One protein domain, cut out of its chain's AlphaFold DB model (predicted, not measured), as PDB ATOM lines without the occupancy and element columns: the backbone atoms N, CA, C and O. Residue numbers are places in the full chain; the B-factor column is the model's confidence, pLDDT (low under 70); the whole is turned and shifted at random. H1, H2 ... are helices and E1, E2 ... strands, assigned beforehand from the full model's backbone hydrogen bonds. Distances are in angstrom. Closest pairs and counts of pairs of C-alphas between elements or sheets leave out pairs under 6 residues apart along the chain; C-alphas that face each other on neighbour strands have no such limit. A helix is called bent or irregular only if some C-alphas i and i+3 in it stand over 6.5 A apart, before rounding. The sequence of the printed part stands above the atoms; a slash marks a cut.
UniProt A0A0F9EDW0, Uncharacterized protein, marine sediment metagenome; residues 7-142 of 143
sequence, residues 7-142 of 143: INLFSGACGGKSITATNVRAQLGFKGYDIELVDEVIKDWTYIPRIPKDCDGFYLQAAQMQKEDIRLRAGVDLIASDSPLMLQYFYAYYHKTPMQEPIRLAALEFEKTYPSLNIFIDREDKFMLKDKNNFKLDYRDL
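Overview. This is residues 7 to 142 of the 143 residues of an uncharacterized protein of marine sediment metagenome (UniProt A0A0F9EDW0). A small sheet of four parallel strands has helix H1 over one face and helix H3 over the other, and H3 stands side by side with H4 and H5 in an up-and-down bundle of three helices. A long tail, residues 121 to 142, runs away from this body and makes much of the length, folding back on itself before it ends in the short helix H6. The printed part has 136 residues with six named helices and four named strands, in the order E1 H1 E2 H2 H3 E3 H4 H5 E4 H6, and its class is mixed, helices and strands. The sheet's order is E2 E3 E1 E4. The whole is compact, with a radius of gyration of the C-alphas of 16.4 A and spans of 51 by 36 by 25 A.

Along the chain. E1, residues 7 to 10, begins at C-alpha 7, (-39.421, 22.925, 25.365). H1, residues 17 to 30, is 19.9 A long from first to last C-alpha. E2, residues 35 to 38, is followed by H2, residues 41 to 47, which is only just irregular: C-alphas 41 and 44 are 6.7 A apart. H3, residues 56 to 73, is the longest helix, at 25.3 A, and begins at C-alpha 56, (-26.457, 43.051, 28.467). E3 is residues 78 to 81. H4, residues 85 to 94, is 15.3 A long and neither bent nor irregular, but only just: C-alphas 85 and 88 are 6.0 A apart. H5, residues 100 to 113, is 20.6 A long. E4, residues 116 to 120, is 12.6 A long. H6, residues 139 to 142, ends at C-alpha 142, (-48.957, 34.209, 51.406).

Arrangement. In the sheet, E2 and E4 are the edge strands, and from edge to edge the strands' lines turn by 60 degrees. E2 and E3 are parallel at 25 degrees, with N 38 and O 80 within hydrogen-bond range at 2.8 A. E3 and E1 are parallel at 13 degrees, with N 7 and O 79 at 2.7 A. E1 and E4 are parallel at 30 degrees, with N 8 and O 117 at 2.8 A. H1 and H3 are on opposite faces, which gives three layers, helices on both faces of a sheet. H1 has a height over the sheet of 8.1 A, lies over E3 and runs along the strands, at 6 degrees to E3 on the local plane; its C-alpha of Ala 21 is 5.7 A from that of Ala 80. H3 has a height of 9.9 A and runs along the strands, over E3 and only just over E2, on which 3 of its C-alphas fall. E2, H2, H3 and E3 form a strand-helix-strand unit, two parallel neighbour strands with helices between, and its crossover is right-handed. Split units, with another strand between the two in the sheet, are E1, H1, E2 and E3, H4, H5, E4, both right-handed. H3 is the hub and touches H2, H4 and H5. With its residues 57 to 65 alone it touches H4, at a shallow tilt of 13 degrees, opposite ways; the closest C-alphas, of Gln 61 and Leu 85, are 5.8 A apart. H4 and H5 touch as a helical hairpin, with the C-alphas of Leu 85 and Ala 107 closest at 5.4 A. H4 only grazes the sheet, with residues 85 to 87. H2 touches H3 at a steep tilt of 54 degrees, with the C-alphas of Val 41 and Gln 64 closest at 6.0 A. In H1 and H5 every O i to N i+4 pair is within hydrogen-bond range; H3 has 13 of 14, H4 5 of 6, and H2 1 of 3 beside 3 of 4 O i to N i+3 pairs, while H6 is too short for an O i to N i+4 pair.

Size, cuts and confidence. The two C-alphas farthest apart, of Pro 102 and Asn 133, are 51.1 A apart. The printed part has no cut. The link from E4 to H6, 18 residues, is long, and in it residues 129 to 130 make a short antiparallel pairing with residues 136 to 137. H6 touches no helix. Residues 44 to 49, of which 44 to 47 belong to H2, stand free. The mean pLDDT of the printed part is 88.3, and residues 124 to 142 are under 70.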
ATOM      1  N   ILE A   7     -38.120  22.401  24.948       97.75
ATOM      2  CA  ILE A   7     -39.421  22.925  25.365       97.75
ATOM      3  C   ILE A   7     -39.171  24.311  25.943       97.75
ATOM      4  O   ILE A   7     -38.559  24.455  26.998       97.75
ATOM      5  N   ASN A   8     -39.659  25.322  25.244       97.38
ATOM      6  CA  ASN A   8     -39.434  26.720  25.554       97.38
ATOM      7  C   ASN A   8     -40.685  27.322  26.180       97.38
ATOM      8  O   ASN A   8     -41.756  27.298  25.572       97.38
ATOM      9  N   LEU A   9     -40.550  27.894  27.373       95.50
ATOM     10  CA  LEU A   9     -41.660  28.537  28.068       95.50
ATOM     11  C   LEU A   9     -41.561  30.055  27.941       95.50
ATOM     12  O   LEU A   9     -40.653  30.680  28.483       95.50
ATOM     13  N   PHE A  10     -42.526  30.662  27.259       94.19
ATOM     14  CA  PHE A  10     -42.642  32.110  27.108       94.19
ATOM     15  C   PHE A  10     -43.672  32.666  28.077       94.19
ATOM     16  O   PHE A  10     -44.759  32.127  28.220       94.19
ATOM     17  N   SER A  11     -43.337  33.764  28.740       91.00
ATOM     18  CA  SER A  11     -44.247  34.559  29.563       91.00
ATOM     19  C   SER A  11     -43.495  35.789  30.061       91.00
ATOM     20  O   SER A  11     -42.260  35.776  30.143       91.00
ATOM     21  N   GLY A  12     -44.221  36.817  30.495       86.56
ATOM     22  CA  GLY A  12     -43.620  37.926  31.231       86.56
ATOM     23  C   GLY A  12     -42.939  37.470  32.532       86.56
ATOM     24  O   GLY A  12     -43.097  36.330  32.997       86.56
ATOM     25  N   ALA A  13     -42.180  38.370  33.158       84.44
ATOM     26  CA  ALA A  13     -41.642  38.152  34.502       84.44
ATOM     27  C   ALA A  13     -42.756  37.713  35.475       84.44
ATOM     28  O   ALA A  13     -43.907  38.126  35.327       84.44
ATOM     29  N   CYS A  14     -42.446  36.841  36.434       83.62
ATOM     30  CA  CYS A  14     -43.421  36.267  37.378       83.62
ATOM     31  C   CYS A  14     -44.594  35.476  36.757       83.62
ATOM     32  O   CYS A  14     -45.475  35.038  37.485       83.62
ATOM     33  N   GLY A  15     -44.605  35.199  35.450       85.19
ATOM     34  CA  GLY A  15     -45.636  34.372  34.814       85.19
ATOM     35  C   GLY A  15     -45.501  32.871  35.078       85.19
ATOM     36  O   GLY A  15     -45.937  32.069  34.266       85.19
ATOM     37  N   GLY A  16     -44.820  32.463  36.154       88.00
ATOM     38  CA  GLY A  16     -44.647  31.069  36.575       88.00
ATOM     39  C   GLY A  16     -43.864  30.160  35.620       88.00
ATOM     40  O   GLY A  16     -44.102  28.956  35.642       88.00
ATOM     41  N   LYS A  17     -42.991  30.697  34.755       91.19
ATOM     42  CA  LYS A  17     -42.195  29.899  33.798       91.19
ATOM     43  C   LYS A  17     -41.328  28.860  34.502       91.19
ATOM     44  O   LYS A  17     -41.463  27.679  34.216       91.19
ATOM     45  N   SER A  18     -40.527  29.281  35.481       92.06
ATOM     46  CA  SER A  18     -39.607  28.393  36.204       92.06
ATOM     47  C   SER A  18     -40.325  27.245  36.915       92.06
ATOM     48  O   SER A  18     -39.868  26.104  36.877       92.06
ATOM     49  N   ILE A  19     -41.485  27.524  37.525       91.88
ATOM     50  CA  ILE A  19     -42.308  26.498  38.183       91.88
ATOM     51  C   ILE A  19     -42.835  25.510  37.140       91.88
ATOM     52  O   ILE A  19     -42.707  24.298  37.313       91.88
ATOM     53  N   THR A  20     -43.384  26.009  36.028       92.38
ATOM     54  CA  THR A  20     -43.877  25.149  34.946       92.38
ATOM     55  C   THR A  20     -42.749  24.326  34.316       92.38
ATOM     56  O   THR A  20     -42.948  23.136  34.104       92.38
ATOM     57  N   ALA A  21     -41.561  24.893  34.085       94.50
ATOM     58  CA  ALA A  21     -40.411  24.170  33.530       94.50
ATOM     59  C   ALA A  21     -39.955  23.043  34.459       94.50
ATOM     60  O   ALA A  21     -39.741  21.917  34.013       94.50
ATOM     61  N   THR A  22     -39.890  23.324  35.764       95.38
ATOM     62  CA  THR A  22     -39.572  22.321  36.788       95.38
ATOM     63  C   THR A  22     -40.598  21.187  36.778       95.38
ATOM     64  O   THR A  22     -40.223  20.015  36.785       95.38
ATOM     65  N   ASN A  23     -41.891  21.520  36.697       94.19
ATOM     66  CA  ASN A  23     -42.968  20.534  36.630       94.19
ATOM     67  C   ASN A  23     -42.889  19.678  35.350       94.19
ATOM     68  O   ASN A  23     -42.982  18.457  35.422       94.19
ATOM     69  N   VAL A  24     -42.645  20.294  34.187       94.00
ATOM     70  CA  VAL A  24     -42.453  19.583  32.910       94.00
ATOM     71  C   VAL A  24     -41.272  18.618  32.995       94.00
ATOM     72  O   VAL A  24     -41.428  17.440  32.667       94.00
ATOM     73  N   ARG A  25     -40.116  19.079  33.493       96.75
ATOM     74  CA  ARG A  25     -38.928  18.238  33.700       96.75
ATOM     75  C   ARG A  25     -39.230  17.058  34.621       96.75
ATOM     76  O   ARG A  25     -38.847  15.934  34.311       96.75
ATOM     77  N   ALA A  26     -39.933  17.288  35.728       96.38
ATOM     78  CA  ALA A  26     -40.287  16.225  36.664       96.38
ATOM     79  C   ALA A  26     -41.222  15.190  36.018       96.38
ATOM     80  O   ALA A  26     -40.923  13.998  36.031       96.38
ATOM     81  N   GLN A  27     -42.321  15.635  35.402       95.62
ATOM     82  CA  GLN A  27     -43.308  14.738  34.794       95.62
ATOM     83  C   GLN A  27     -42.727  13.892  33.660       95.62
ATOM     84  O   GLN A  27     -43.052  12.712  33.553       95.62
ATOM     85  N   LEU A  28     -41.891  14.483  32.804       94.94
ATOM     86  CA  LEU A  28     -41.260  13.759  31.703       94.94
ATOM     87  C   LEU A  28     -40.144  12.833  32.203       94.94
ATOM     88  O   LEU A  28     -40.074  11.691  31.756       94.94
ATOM     89  N   GLY A  29     -39.364  13.255  33.202       96.56
ATOM     90  CA  GLY A  29     -38.385  12.385  33.857       96.56
ATOM     91  C   GLY A  29     -39.029  11.137  34.473       96.56
ATOM     92  O   GLY A  29     -38.563  10.026  34.237       96.56
ATOM     93  N   PHE A  30     -40.164  11.277  35.171       96.69
ATOM     94  CA  PHE A  30     -40.913  10.127  35.706       96.69
ATOM     95  C   PHE A  30     -41.480   9.194  34.628       96.69
ATOM     96  O   PHE A  30     -41.763   8.033  34.909       96.69
ATOM     97  N   LYS A  31     -41.634   9.681  33.394       96.44
ATOM     98  CA  LYS A  31     -42.036   8.877  32.231       96.44
ATOM     99  C   LYS A  31     -40.844   8.251  31.492       96.44
ATOM    100  O   LYS A  31     -41.055   7.624  30.458       96.44
ATOM    101  N   GLY A  32     -39.621   8.412  32.001       96.19
ATOM    102  CA  GLY A  32     -38.406   7.832  31.427       96.19
ATOM    103  C   GLY A  32     -37.780   8.639  30.289       96.19
ATOM    104  O   GLY A  32     -36.918   8.114  29.591       96.19
ATOM    105  N   TYR A  33     -38.191   9.895  30.081       95.38
ATOM    106  CA  TYR A  33     -37.512  10.777  29.130       95.38
ATOM    107  C   TYR A  33     -36.206  11.302  29.734       95.38
ATOM    108  O   TYR A  33     -36.192  11.756  30.879       95.38
ATOM    109  N   ASP A  34     -35.139  11.307  28.937       96.81
ATOM    110  CA  ASP A  34     -33.914  12.043  29.246       96.81
ATOM    111  C   ASP A  34     -34.158  13.539  29.004       96.81
ATOM    112  O   ASP A  34     -34.206  14.018  27.865       96.81
ATOM    113  N   ILE A  35     -34.437  14.250  30.099       97.56
ATOM    114  CA  ILE A  35     -34.787  15.665  30.092       97.56
ATOM    115  C   ILE A  35     -34.063  16.440  31.186       97.56
ATOM    116  O   ILE A  35     -34.154  16.117  32.371       97.56
ATOM    117  N   GLU A  36     -33.440  17.546  30.786       97.81
ATOM    118  CA  GLU A  36     -32.791  18.478  31.705       97.81
ATOM    119  C   GLU A  36     -33.513  19.821  31.795       97.81
ATOM    120  O   GLU A  36     -34.149  20.291  30.848       97.81
ATOM    121  N   LEU A  37     -33.394  20.461  32.958       97.25
ATOM    122  CA  LEU A  37     -33.850  21.833  33.160       97.25
ATOM    123  C   LEU A  37     -32.709  22.801  32.821       97.25
ATOM    124  O   LEU A  37     -31.571  22.618  33.265       97.25
ATOM    125  N   VAL A  38     -33.024  23.849  32.064       96.94
ATOM    126  CA  VAL A  38     -32.136  24.987  31.821       96.94
ATOM    127  C   VAL A  38     -32.783  26.228  32.409       96.94
ATOM    128  O   VAL A  38     -33.745  26.768  31.868       96.94
ATOM    129  N   ASP A  39     -32.244  26.649  33.540       93.25
ATOM    130  CA  ASP A  39     -32.658  27.823  34.288       93.25
ATOM    131  C   ASP A  39     -32.099  29.123  33.687       93.25
ATOM    132  O   ASP A  39     -31.008  29.166  33.109       93.25
ATOM    133  N   GLU A  40     -32.865  30.195  33.842       93.50
ATOM    134  CA  GLU A  40     -32.563  31.544  33.370       93.50
ATOM    135  C   GLU A  40     -31.278  32.149  33.976       93.50
ATOM    136  O   GLU A  40     -31.145  32.273  35.193       93.50
ATOM    137  N   VAL A  41     -30.358  32.620  33.121       94.19
ATOM    138  CA  VAL A  41     -29.089  33.264  33.539       94.19
ATOM    139  C   VAL A  41     -29.296  34.535  34.370       94.19
ATOM    140  O   VAL A  41     -28.565  34.770  35.328       94.19
ATOM    141  N   ILE A  42     -30.282  35.374  34.030       91.50
ATOM    142  CA  ILE A  42     -30.478  36.661  34.718       91.50
ATOM    143  C   ILE A  42     -30.946  36.496  36.174       91.50
ATOM    144  O   ILE A  42     -30.895  37.448  36.950       91.50
ATOM    145  N   LYS A  43     -31.376  35.297  36.582       89.06
ATOM    146  CA  LYS A  43     -31.925  35.059  37.919       89.06
ATOM    147  C   LYS A  43     -30.939  35.425  39.024       89.06
ATOM    148  O   LYS A  43     -31.336  36.066  39.994       89.06
ATOM    149  N   ASP A  44     -29.657  35.134  38.829       88.62
ATOM    150  CA  ASP A  44     -28.614  35.485  39.794       88.62
ATOM    151  C   ASP A  44     -28.444  37.001  39.944       88.62
ATOM    152  O   ASP A  44     -28.141  37.500  41.027       88.62
ATOM    153  N   TRP A  45     -28.708  37.767  38.882       89.44
ATOM    154  CA  TRP A  45     -28.600  39.225  38.920       89.44
ATOM    155  C   TRP A  45     -29.731  39.866  39.719       89.44
ATOM    156  O   TRP A  45     -29.588  41.008  40.132       89.44
ATOM    157  N   THR A  46     -30.827  39.146  39.980       86.38
ATOM    158  CA  THR A  46     -31.949  39.669  40.775       86.38
ATOM    159  C   THR A  46     -31.639  39.758  42.271       86.38
ATOM    160  O   THR A  46     -32.295  40.517  42.980       86.38
ATOM    161  N   TYR A  47     -30.624  39.031  42.753       88.12
ATOM    162  CA  TYR A  47     -30.168  39.091  44.147       88.12
ATOM    163  C   TYR A  47     -29.228  40.267  44.434       88.12
ATOM    164  O   TYR A  47     -28.915  40.539  45.592       88.12
ATOM    165  N   ILE A  48     -28.765  40.963  43.397       90.06
ATOM    166  CA  ILE A  48     -27.888  42.131  43.500       90.06
ATOM    167  C   ILE A  48     -28.574  43.332  42.832       90.06
ATOM    168  O   ILE A  48     -29.436  43.148  41.977       90.06
ATOM    169  N   PRO A  49     -28.220  44.584  43.168       83.69
ATOM    170  CA  PRO A  49     -28.817  45.763  42.539       83.69
ATOM    171  C   PRO A  49     -28.256  45.995  41.121       83.69
ATOM    172  O   PRO A  49     -27.675  47.040  40.828       83.69
ATOM    173  N   ARG A  50     -28.406  45.008  40.225       86.44
ATOM    174  CA  ARG A  50     -27.958  45.056  38.829       86.44
ATOM    175  C   ARG A  50     -29.156  45.000  37.888       86.44
ATOM    176  O   ARG A  50     -29.856  43.999  37.804       86.44
ATOM    177  N   ILE A  51     -29.346  46.075  37.133       86.44
ATOM    178  CA  ILE A  51     -30.366  46.171  36.084       86.44
ATOM    179  C   ILE A  51     -29.659  45.999  34.734       86.44
ATOM    180  O   ILE A  51     -28.661  46.694  34.525       86.44
ATOM    181  N   PRO A  52     -30.141  45.121  33.831       89.06
ATOM    182  CA  PRO A  52     -29.575  44.988  32.491       89.06
ATOM    183  C   PRO A  52     -29.613  46.309  31.725       89.06
ATOM    184  O   PRO A  52     -30.630  47.007  31.734       89.06
ATOM    185  N   LYS A  53     -28.518  46.641  31.042       89.75
ATOM    186  CA  LYS A  53     -28.388  47.843  30.213       89.75
ATOM    187  C   LYS A  53     -27.745  47.521  28.874       89.75
ATOM    188  O   LYS A  53     -26.949  46.594  28.764       89.75
ATOM    189  N   ASP A  54     -28.066  48.328  27.870       91.62
ATOM    190  CA  ASP A  54     -27.402  48.336  26.569       91.62
ATOM    191  C   ASP A  54     -27.244  46.929  25.955       91.62
ATOM    192  O   ASP A  54     -28.229  46.295  25.573       91.62
ATOM    193  N   CYS A  55     -26.011  46.427  25.880       92.69
ATOM    194  CA  CYS A  55     -25.665  45.135  25.293       92.69
ATOM    195  C   CYS A  55     -25.822  43.939  26.251       92.69
ATOM    196  O   CYS A  55     -25.578  42.806  25.832       92.69
ATOM    197  N   ASP A  56     -26.249  44.142  27.503       93.56
ATOM    198  CA  ASP A  56     -26.457  43.051  28.467       93.56
ATOM    199  C   ASP A  56     -27.450  42.009  27.933       93.56
ATOM    200  O   ASP A  56     -27.251  40.817  28.146       93.56
ATOM    201  N   GLY A  57     -28.478  42.418  27.178       93.44
ATOM    202  CA  GLY A  57     -29.430  41.482  26.562       93.44
ATOM    203  C   GLY A  57     -28.761  40.484  25.607       93.44
ATOM    204  O   GLY A  57     -29.126  39.307  25.577       93.44
ATOM    205  N   PHE A  58     -27.729  40.920  24.878       95.69
ATOM    206  CA  PHE A  58     -26.952  40.046  23.999       95.69
ATOM    207  C   PHE A  58     -26.060  39.094  24.802       95.69
ATOM    208  O   PHE A  58     -26.025  37.898  24.512       95.69
ATOM    209  N   TYR A  59     -25.403  39.590  25.856       95.81
ATOM    210  CA  TYR A  59     -24.638  38.744  26.778       95.81
ATOM    211  C   TYR A  59     -25.519  37.664  27.422       95.81
ATOM    212  O   TYR A  59     -25.163  36.487  27.408       95.81
ATOM    213  N   LEU A  60     -26.687  38.051  27.945       95.69
ATOM    214  CA  LEU A  60     -27.632  37.141  28.588       95.69
ATOM    215  C   LEU A  60     -28.102  36.060  27.617       95.69
ATOM    216  O   LEU A  60     -28.150  34.888  27.986       95.69
ATOM    217  N   GLN A  61     -28.390  36.428  26.364       97.38
ATOM    218  CA  GLN A  61     -28.735  35.453  25.336       97.38
ATOM    219  C   GLN A  61     -27.577  34.499  25.039       97.38
ATOM    220  O   GLN A  61     -27.800  33.293  24.974       97.38
ATOM    221  N   ALA A  62     -26.354  35.006  24.867       97.56
ATOM    222  CA  ALA A  62     -25.192  34.175  24.564       97.56
ATOM    223  C   ALA A  62     -24.883  33.189  25.704       97.56
ATOM    224  O   ALA A  62     -24.666  32.001  25.460       97.56
ATOM    225  N   ALA A  63     -24.942  33.649  26.957       97.25
ATOM    226  CA  ALA A  63     -24.770  32.803  28.134       97.25
ATOM    227  C   ALA A  63     -25.876  31.736  28.236       97.25
ATOM    228  O   ALA A  63     -25.595  30.566  28.498       97.25
ATOM    229  N   GLN A  64     -27.131  32.114  27.975       97.69
ATOM    230  CA  GLN A  64     -28.251  31.174  27.949       97.69
ATOM    231  C   GLN A  64     -28.087  30.137  26.826       97.69
ATOM    232  O   GLN A  64     -28.271  28.943  27.060       97.69
ATOM    233  N   MET A  65     -27.677  30.570  25.631       98.19
ATOM    234  CA  MET A  65     -27.416  29.701  24.480       98.19
ATOM    235  C   MET A  65     -26.330  28.678  24.803       98.19
ATOM    236  O   MET A  65     -26.508  27.499  24.520       98.19
ATOM    237  N   GLN A  66     -25.247  29.093  25.466       98.06
ATOM    238  CA  GLN A  66     -24.198  28.179  25.910       98.06
ATOM    239  C   GLN A  66     -24.730  27.122  26.896       98.06
ATOM    240  O   GLN A  66     -24.362  25.950  26.795       98.06
ATOM    241  N   LYS A  67     -25.618  27.499  27.832       97.56
ATOM    242  CA  LYS A  67     -26.250  26.540  28.757       97.56
ATOM    243  C   LYS A  67     -27.105  25.509  28.014       97.56
ATOM    244  O   LYS A  67     -27.054  24.330  28.374       97.56
ATOM    245  N   GLU A  68     -27.876  25.929  27.011       98.00
ATOM    246  CA  GLU A  68     -28.678  25.017  26.182       98.00
ATOM    247  C   GLU A  68     -27.778  24.112  25.319       98.00
ATOM    248  O   GLU A  68     -27.928  22.889  25.351       98.00
ATOM    249  N   ASP A  69     -26.800  24.687  24.614       97.88
ATOM    250  CA  ASP A  69     -25.921  23.968  23.686       97.88
ATOM    251  C   ASP A  69     -25.107  22.868  24.368       97.88
ATOM    252  O   ASP A  69     -25.084  21.741  23.883       97.88
ATOM    253  N   ILE A  70     -24.490  23.141  25.525       97.94
ATOM    254  CA  ILE A  70     -23.657  22.147  26.224       97.94
ATOM    255  C   ILE A  70     -24.446  20.871  26.536       97.94
ATOM    256  O   ILE A  70     -23.909  19.774  26.396       97.94
ATOM    257  N   ARG A  71     -25.718  20.995  26.928       97.19
ATOM    258  CA  ARG A  71     -26.583  19.840  27.219       97.19
ATOM    259  C   ARG A  71     -26.951  19.108  25.935       97.19
ATOM    260  O   ARG A  71     -26.787  17.895  25.834       97.19
ATOM    261  N   LEU A  72     -27.391  19.857  24.929       96.81
ATOM    262  CA  LEU A  72     -27.860  19.301  23.664       96.81
ATOM    263  C   LEU A  72     -26.745  18.609  22.881       96.81
ATOM    264  O   LEU A  72     -26.962  17.512  22.367       96.81
ATOM    265  N   ARG A  73     -25.548  19.201  22.835       96.88
ATOM    266  CA  ARG A  73     -24.367  18.628  22.178       96.88
ATOM    267  C   ARG A  73     -23.790  17.433  22.940       96.88
ATOM    268  O   ARG A  73     -23.152  16.584  22.329       96.88
ATOM    269  N   ALA A  74     -23.996  17.367  24.260       96.94
ATOM    270  CA  ALA A  74     -23.596  16.227  25.087       96.94
ATOM    271  C   ALA A  74     -24.520  15.010  24.912       96.94
ATOM    272  O   ALA A  74     -24.196  13.929  25.395       96.94
ATOM    273  N   GLY A  75     -25.640  15.174  24.204       95.38
ATOM    274  CA  GLY A  75     -26.556  14.087  23.878       95.38
ATOM    275  C   GLY A  75     -27.875  14.118  24.639       95.38
ATOM    276  O   GLY A  75     -28.714  13.281  24.324       95.38
ATOM    277  N   VAL A  76     -28.098  15.092  25.536       96.25
ATOM    278  CA  VAL A  76     -29.379  15.224  26.249       96.25
ATOM    279  C   VAL A  76     -30.517  15.307  25.244       96.25
ATOM    280  O   VAL A  76     -30.493  16.114  24.306       96.25
ATOM    281  N   ASP A  77     -31.502  14.441  25.429       95.00
ATOM    282  CA  ASP A  77     -32.510  14.193  24.411       95.00
ATOM    283  C   ASP A  77     -33.532  15.330  24.290       95.00
ATOM    284  O   ASP A  77     -33.999  15.638  23.186       95.00
ATOM    285  N   LEU A  78     -33.838  15.969  25.419       97.44
ATOM    286  CA  LEU A  78     -34.782  17.070  25.541       97.44
ATOM    287  C   LEU A  78     -34.340  18.041  26.645       97.44
ATOM    288  O   LEU A  78     -33.870  17.630  27.697       97.44
ATOM    289  N   ILE A  79     -34.542  19.341  26.460       98.06
ATOM    290  CA  ILE A  79     -34.393  20.317  27.552       98.06
ATOM    291  C   ILE A  79     -35.678  21.111  27.767       98.06
ATOM    292  O   ILE A  79     -36.411  21.366  26.816       98.06
ATOM    293  N   ALA A  80     -35.934  21.537  29.000       97.75
ATOM    294  CA  ALA A  80     -36.940  22.545  29.326       97.75
ATOM    295  C   ALA A  80     -36.243  23.870  29.673       97.75
ATOM    296  O   ALA A  80     -35.450  23.908  30.611       97.75
ATOM    297  N   SER A  81     -36.539  24.940  28.933       96.50
ATOM    298  CA  SER A  81     -35.950  26.276  29.110       96.50
ATOM    299  C   SER A  81     -37.018  27.272  29.566       96.50
ATOM    300  O   SER A  81     -38.052  27.438  28.909       96.50
ATOM    301  N   ASP A  82     -36.782  27.935  30.702       92.31
ATOM    302  CA  ASP A  82     -37.648  29.001  31.233       92.31
ATOM    303  C   ASP A  82     -37.201  30.421  30.833       92.31
ATOM    304  O   ASP A  82     -37.887  31.397  31.151       92.31
ATOM    305  N   SER A  83     -36.107  30.514  30.073       94.12
ATOM    306  CA  SER A  83     -35.617  31.713  29.391       94.12
ATOM    307  C   SER A  83     -35.238  31.368  27.945       94.12
ATOM    308  O   SER A  83     -34.055  31.373  27.595       94.12
ATOM    309  N   PRO A  84     -36.216  31.062  27.075       94.69
ATOM    310  CA  PRO A  84     -35.925  30.724  25.688       94.69
ATOM    311  C   PRO A  84     -35.190  31.864  24.979       94.69
ATOM    312  O   PRO A  84     -35.465  33.033  25.230       94.69
ATOM    313  N   LEU A  85     -34.274  31.546  24.060       97.12
ATOM    314  CA  LEU A  85     -33.361  32.540  23.465       97.12
ATOM    315  C   LEU A  85     -34.076  33.720  22.789       97.12
ATOM    316  O   LEU A  85     -33.590  34.850  22.842       97.12
ATOM    317  N   MET A  86     -35.249  33.478  22.198       96.81
ATOM    318  CA  MET A  86     -36.078  34.523  21.587       96.81
ATOM    319  C   MET A  86     -36.675  35.497  22.623       96.81
ATOM    320  O   MET A  86     -37.034  36.619  22.284       96.81
ATOM    321  N   LEU A  87     -36.747  35.122  23.904       94.50
ATOM    322  CA  LEU A  87     -37.253  35.994  24.967       94.50
ATOM    323  C   LEU A  87     -36.405  37.260  25.129       94.50
ATOM    324  O   LEU A  87     -36.955  38.337  25.354       94.50
ATOM    325  N   GLN A  88     -35.086  37.157  24.944       95.19
ATOM    326  CA  GLN A  88     -34.189  38.314  25.023       95.19
ATOM    327  C   GLN A  88     -34.456  39.331  23.908       95.19
ATOM    328  O   GLN A  88     -34.346  40.532  24.141       95.19
ATOM    329  N   TYR A  89     -34.891  38.877  22.725       96.25
ATOM    330  CA  TYR A  89     -35.327  39.779  21.658       96.25
ATOM    331  C   TYR A  89     -36.572  40.564  22.076       96.25
ATOM    332  O   TYR A  89     -36.605  41.781  21.911       96.25
ATOM    333  N   PHE A  90     -37.566  39.903  22.679       94.31
ATOM    334  CA  PHE A  90     -38.769  40.588  23.154       94.31
ATOM    335  C   PHE A  90     -38.466  41.616  24.249       94.31
ATOM    336  O   PHE A  90     -39.007  42.720  24.197       94.31
ATOM    337  N   TYR A  91     -37.572  41.304  25.195       92.69
ATOM    338  CA  TYR A  91     -37.125  42.286  26.186       92.69
ATOM    339  C   TYR A  91     -36.386  43.459  25.536       92.69
ATOM    340  O   TYR A  91     -36.704  44.610  25.837       92.69
ATOM    341  N   ALA A  92     -35.455  43.191  24.617       94.12
ATOM    342  CA  ALA A  92     -34.704  44.239  23.932       94.12
ATOM    343  C   ALA A  92     -35.615  45.157  23.103       94.12
ATOM    344  O   ALA A  92     -35.471  46.379  23.138       94.12
ATOM    345  N   TYR A  93     -36.595  44.575  22.410       94.81
ATOM    346  CA  TYR A  93     -37.606  45.305  21.653       94.81
ATOM    347  C   TYR A  93     -38.482  46.175  22.566       94.81
ATOM    348  O   TYR A  93     -38.630  47.373  22.327       94.81
ATOM    349  N   TYR A  94     -39.013  45.601  23.652       93.50
ATOM    350  CA  TYR A  94     -39.880  46.305  24.602       93.50
ATOM    351  C   TYR A  94     -39.166  47.475  25.295       93.50
ATOM    352  O   TYR A  94     -39.715  48.572  25.397       93.50
ATOM    353  N   HIS A  95     -37.921  47.263  25.730       92.31
ATOM    354  CA  HIS A  95     -37.112  48.276  26.410       92.31
ATOM    355  C   HIS A  95     -36.332  49.190  25.454       92.31
ATOM    356  O   HIS A  95     -35.630  50.087  25.917       92.31
ATOM    357  N   LYS A  96     -36.463  48.995  24.134       94.31
ATOM    358  CA  LYS A  96     -35.748  49.747  23.090       94.31
ATOM    359  C   LYS A  96     -34.226  49.743  23.285       94.31
ATOM    360  O   LYS A  96     -33.564  50.749  23.038       94.31
ATOM    361  N   THR A  97     -33.666  48.619  23.726       93.56
ATOM    362  CA  THR A  97     -32.214  48.478  23.903       93.56
ATOM    363  C   THR A  97     -31.529  48.162  22.566       93.56
ATOM    364  O   THR A  97     -32.194  47.710  21.626       93.56
ATOM    365  N   PRO A  98     -30.206  48.377  22.446       94.75
ATOM    366  CA  PRO A  98     -29.417  47.955  21.290       94.75
ATOM    367  C   PRO A  98     -29.468  46.439  21.031       94.75
ATOM    368  O   PRO A  98     -29.979  45.661  21.836       94.75
ATOM    369  N   MET A  99     -28.878  46.014  19.908       95.88
ATOM    370  CA  MET A  99     -28.641  44.603  19.547       95.88
ATOM    371  C   MET A  99     -29.883  43.748  19.231       95.88
ATOM    372  O   MET A  99     -29.751  42.535  19.088       95.88
ATOM    373  N   GLN A 100     -31.065  44.342  19.037       95.94
ATOM    374  CA  GLN A 100     -32.313  43.607  18.756       95.94
ATOM    375  C   GLN A 100     -32.191  42.613  17.586       95.94
ATOM    376  O   GLN A 100     -32.487  41.432  17.751       95.94
ATOM    377  N   GLU A 101     -31.716  43.061  16.421       96.81
ATOM    378  CA  GLU A 101     -31.587  42.190  15.245       96.81
ATOM    379  C   GLU A 101     -30.528  41.088  15.414       96.81
ATOM    380  O   GLU A 101     -30.861  39.928  15.168       96.81
ATOM    381  N   PRO A 102     -29.300  41.372  15.895       97.06
ATOM    382  CA  PRO A 102     -28.346  40.320  16.241       97.06
ATOM    383  C   PRO A 102     -28.915  39.260  17.195       97.06
ATOM    384  O   PRO A 102     -28.764  38.068  16.937       97.06
ATOM    385  N   ILE A 103     -29.624  39.684  18.249       97.62
ATOM    386  CA  ILE A 103     -30.276  38.787  19.215       97.62
ATOM    387  C   ILE A 103     -31.323  37.910  18.509       97.62
ATOM    388  O   ILE A 103     -31.371  36.693  18.701       97.62
ATOM    389  N   ARG A 104     -32.165  38.506  17.657       98.25
ATOM    390  CA  ARG A 104     -33.196  37.781  16.904       98.25
ATOM    391  C   ARG A 104     -32.586  36.739  15.968       98.25
ATOM    392  O   ARG A 104     -33.027  35.592  15.954       98.25
ATOM    393  N   LEU A 105     -31.575  37.130  15.194       98.19
ATOM    394  CA  LEU A 105     -30.922  36.261  14.216       98.19
ATOM    395  C   LEU A 105     -30.187  35.098  14.887       98.19
ATOM    396  O   LEU A 105     -30.322  33.966  14.429       98.19
ATOM    397  N   ALA A 106     -29.487  35.345  15.996       98.00
ATOM    398  CA  ALA A 106     -28.810  34.298  16.757       98.00
ATOM    399  C   ALA A 106     -29.798  33.250  17.305       98.00
ATOM    400  O   ALA A 106     -29.558  32.049  17.185       98.00
ATOM    401  N   ALA A 107     -30.946  33.686  17.841       97.69
ATOM    402  CA  ALA A 107     -31.996  32.771  18.291       97.69
ATOM    403  C   ALA A 107     -32.584  31.939  17.138       97.69
ATOM    404  O   ALA A 107     -32.795  30.739  17.302       97.69
ATOM    405  N   LEU A 108     -32.830  32.555  15.974       97.69
ATOM    406  CA  LEU A 108     -33.342  31.849  14.795       97.69
ATOM    407  C   LEU A 108     -32.344  30.842  14.228       97.69
ATOM    408  O   LEU A 108     -32.757  29.790  13.752       97.69
ATOM    409  N   GLU A 109     -31.050  31.146  14.265       97.81
ATOM    410  CA  GLU A 109     -30.029  30.204  13.811       97.81
ATOM    411  C   GLU A 109     -29.968  28.983  14.732       97.81
ATOM    412  O   GLU A 109     -30.016  27.848  14.263       97.81
ATOM    413  N   PHE A 110     -30.001  29.205  16.046       96.94
ATOM    414  CA  PHE A 110     -30.043  28.121  17.025       96.94
ATOM    415  C   PHE A 110     -31.317  27.265  16.909       96.94
ATOM    416  O   PHE A 110     -31.276  26.053  17.118       96.94
ATOM    417  N   GLU A 111     -32.444  27.865  16.513       96.25
ATOM    418  CA  GLU A 111     -33.697  27.154  16.229       96.25
ATOM    419  C   GLU A 111     -33.570  26.157  15.073       96.25
ATOM    420  O   GLU A 111     -34.142  25.068  15.137       96.25
ATOM    421  N   LYS A 112     -32.790  26.493  14.038       95.19
ATOM    422  CA  LYS A 112     -32.523  25.580  12.916       95.19
ATOM    423  C   LYS A 112     -31.705  24.371  13.364       95.19
ATOM    424  O   LYS A 112     -31.962  23.264  12.897       95.19
ATOM    425  N   THR A 113     -30.739  24.578  14.261       94.25
ATOM    426  CA  THR A 113     -29.878  23.514  14.796       94.25
ATOM    427  C   THR A 113     -30.625  22.620  15.782       94.25
ATOM    428  O   THR A 113     -30.559  21.394  15.686       94.25
ATOM    429  N   TYR A 114     -31.369  23.218  16.713       95.56
ATOM    430  CA  TYR A 114     -32.091  22.508  17.763       95.56
ATOM    431  C   TYR A 114     -33.555  22.954  17.803       95.56
ATOM    432  O   TYR A 114     -33.906  23.833  18.586       95.56
ATOM    433  N   PRO A 115     -34.445  22.352  17.007       94.56
ATOM    434  CA  PRO A 115     -35.852  22.740  16.963       94.56
ATOM    435  C   PRO A 115     -36.541  22.642  18.325       94.56
ATOM    436  O   PRO A 115     -36.290  21.715  19.107       94.56
ATOM    437  N   SER A 116     -37.440  23.581  18.591       96.25
ATOM    438  CA  SER A 116     -38.134  23.719  19.865       96.25
ATOM    439  C   SER A 116     -39.655  23.648  19.737       96.25
ATOM    440  O   SER A 116     -40.249  23.979  18.712       96.25
ATOM    441  N   LEU A 117     -40.296  23.219  20.821       96.75
ATOM    442  CA  LEU A 117     -41.709  23.435  21.090       96.75
ATOM    443  C   LEU A 117     -41.836  24.698  21.943       96.75
ATOM    444  O   LEU A 117     -41.396  24.718  23.092       96.75
ATOM    445  N   ASN A 118     -42.456  25.738  21.393       96.06
ATOM    446  CA  ASN A 118     -42.655  27.013  22.077       96.06
ATOM    447  C   ASN A 118     -44.052  27.061  22.705       96.06
ATOM    448  O   ASN A 118     -45.054  26.954  22.003       96.06
ATOM    449  N   ILE A 119     -44.113  27.230  24.025       94.75
ATOM    450  CA  ILE A 119     -45.350  27.286  24.804       94.75
ATOM    451  C   ILE A 119     -45.431  28.661  25.453       94.75
ATOM    452  O   ILE A 119     -44.603  29.010  26.295       94.75
ATOM    453  N   PHE A 120     -46.435  29.445  25.072       92.56
ATOM    454  CA  PHE A 120     -46.761  30.673  25.783       92.56
ATOM    455  C   PHE A 120     -47.597  30.347  27.017       92.56
ATOM    456  O   PHE A 120     -48.516  29.534  26.955       92.56
ATOM    457  N   ILE A 121     -47.261  30.980  28.134       87.19
ATOM    458  CA  ILE A 121     -47.982  30.832  29.383       87.19
ATOM    459  C   ILE A 121     -48.621  32.154  29.764       87.19
ATOM    460  O   ILE A 121     -47.926  33.122  30.103       87.19
ATOM    461  N   ASP A 122     -49.946  32.141  29.773       81.25
ATOM    462  CA  ASP A 122     -50.743  33.247  30.264       81.25
ATOM    463  C   ASP A 122     -50.731  33.298  31.801       81.25
ATOM    464  O   ASP A 122     -50.649  32.279  32.496       81.25
ATOM    465  N   ARG A 123     -50.747  34.514  32.348       71.19
ATOM    466  CA  ARG A 123     -50.730  34.763  33.793       71.19
ATOM    467  C   ARG A 123     -52.072  34.438  34.440       71.19
ATOM    468  O   ARG A 123     -52.084  34.097  35.621       71.19
ATOM    469  N   GLU A 124     -53.170  34.533  33.696       62.91
ATOM    470  CA  GLU A 124     -54.521  34.364  34.244       62.91
ATOM    471  C   GLU A 124     -54.807  32.927  34.722       62.91
ATOM    472  O   GLU A 124     -55.599  32.730  35.643       62.91
ATOM    473  N   ASP A 125     -54.066  31.931  34.226       55.97
ATOM    474  CA  ASP A 125     -54.276  30.512  34.550       55.97
ATOM    475  C   ASP A 125     -53.571  30.026  35.836       55.97
ATOM    476  O   ASP A 125     -53.695  28.859  36.218       55.97
ATOM    477  N   LYS A 126     -52.787  30.878  36.516       53.44
ATOM    478  CA  LYS A 126     -51.729  30.417  37.445       53.44
ATOM    479  C   LYS A 126     -51.964  30.583  38.940       53.44
ATOM    480  O   LYS A 126     -51.144  30.106  39.724       53.44
ATOM    481  N   PHE A 127     -53.056  31.214  39.355       49.97
ATOM    482  CA  PHE A 127     -53.246  31.582  40.766       49.97
ATOM    483  C   PHE A 127     -54.177  30.657  41.553       49.97
ATOM    484  O   PHE A 127     -54.473  30.937  42.707       49.97
ATOM    485  N   MET A 128     -54.616  29.540  40.967       46.59
ATOM    486  CA  MET A 128     -55.557  28.633  41.625       46.59
ATOM    487  C   MET A 128     -54.895  27.307  41.991       46.59
ATOM    488  O   MET A 128     -54.903  26.359  41.205       46.59
ATOM    489  N   LEU A 129     -54.382  27.206  43.220       44.09
ATOM    490  CA  LEU A 129     -54.248  25.900  43.860       44.09
ATOM    491  C   LEU A 129     -55.658  25.419  44.209       44.09
ATOM    492  O   LEU A 129     -56.356  26.066  44.985       44.09
ATOM    493  N   LYS A 130     -56.088  24.308  43.608       44.47
ATOM    494  CA  LYS A 130     -57.289  23.584  44.030       44.47
ATOM    495  C   LYS A 130     -56.840  22.321  44.741       44.47
ATOM    496  O   LYS A 130     -56.247  21.444  44.111       44.47
ATOM    497  N   ASP A 131     -57.105  22.229  46.037       50.75
ATOM    498  CA  ASP A 131     -57.050  20.938  46.713       50.75
ATOM    499  C   ASP A 131     -58.313  20.111  46.387       50.75
ATOM    500  O   ASP A 131     -59.256  20.586  45.744       50.75
ATOM    501  N   LYS A 132     -58.351  18.849  46.831       50.34
ATOM    502  CA  LYS A 132     -59.515  17.963  46.637       50.34
ATOM    503  C   LYS A 132     -60.782  18.436  47.375       50.34
ATOM    504  O   LYS A 132     -61.853  17.905  47.106       50.34
ATOM    505  N   ASN A 133     -60.668  19.425  48.260       59.53
ATOM    506  CA  ASN A 133     -61.741  19.993  49.073       59.53
ATOM    507  C   ASN A 133     -62.190  21.386  48.581       59.53
ATOM    508  O   ASN A 133     -62.935  22.063  49.286       59.53
ATOM    509  N   ASN A 134     -61.776  21.822  47.382       55.41
ATOM    510  CA  ASN A 134     -62.039  23.163  46.836       55.41
ATOM    511  C   ASN A 134     -61.488  24.327  47.683       55.41
ATOM    512  O   ASN A 134     -61.938  25.466  47.521       55.41
ATOM    513  N   PHE A 135     -60.490  24.088  48.534       49.34
ATOM    514  CA  PHE A 135     -59.743  25.173  49.153       49.34
ATOM    515  C   PHE A 135     -59.007  25.944  48.055       49.34
ATOM    516  O   PHE A 135     -58.213  25.374  47.301       49.34
ATOM    517  N   LYS A 136     -59.322  27.237  47.938       52.22
ATOM    518  CA  LYS A 136     -58.660  28.171  47.030       52.22
ATOM    519  C   LYS A 136     -57.687  28.988  47.859       52.22
ATOM    520  O   LYS A 136     -58.108  29.900  48.562       52.22
ATOM    521  N   LEU A 137     -56.411  28.639  47.779       47.84
ATOM    522  CA  LEU A 137     -55.348  29.491  48.288       47.84
ATOM    523  C   LEU A 137     -54.853  30.348  47.128       47.84
ATOM    524  O   LEU A 137     -54.286  29.807  46.173       47.84
ATOM    525  N   ASP A 138     -55.078  31.659  47.195       55.78
ATOM    526  CA  ASP A 138     -54.387  32.570  46.297       55.78
ATOM    527  C   ASP A 138     -52.959  32.727  46.826       55.78
ATOM    528  O   ASP A 138     -52.737  33.079  47.980       55.78
ATOM    529  N   TYR A 139     -51.956  32.462  45.989       53.41
ATOM    530  CA  TYR A 139     -50.554  32.668  46.369       53.41
ATOM    531  C   TYR A 139     -50.253  34.121  46.781       53.41
ATOM    532  O   TYR A 139     -49.228  34.369  47.418       53.41
ATOM    533  N   ARG A 140     -51.117  35.082  46.420       54.00
ATOM    534  CA  ARG A 140     -51.064  36.470  46.899       54.00
ATOM    535  C   ARG A 140     -51.359  36.610  48.392       54.00
ATOM    536  O   ARG A 140     -50.870  37.563  48.981       54.00
ATOM    537  N   ASP A 141     -52.062  35.658  48.997       54.34
ATOM    538  CA  ASP A 141     -52.408  35.665  50.424       54.34
ATOM    539  C   ASP A 141     -51.247  35.192  51.320       54.34
ATOM    540  O   ASP A 141     -51.327  35.251  52.543       54.34
ATOM    541  N   LEU A 142     -50.160  34.694  50.717       57.50
ATOM    542  CA  LEU A 142     -48.957  34.209  51.406       57.50
ATOM    543  C   LEU A 142     -47.840  35.267  51.504       57.50
ATOM    544  O   LEU A 142     -46.714  34.919  51.867       57.50
TER     545      LEU A 142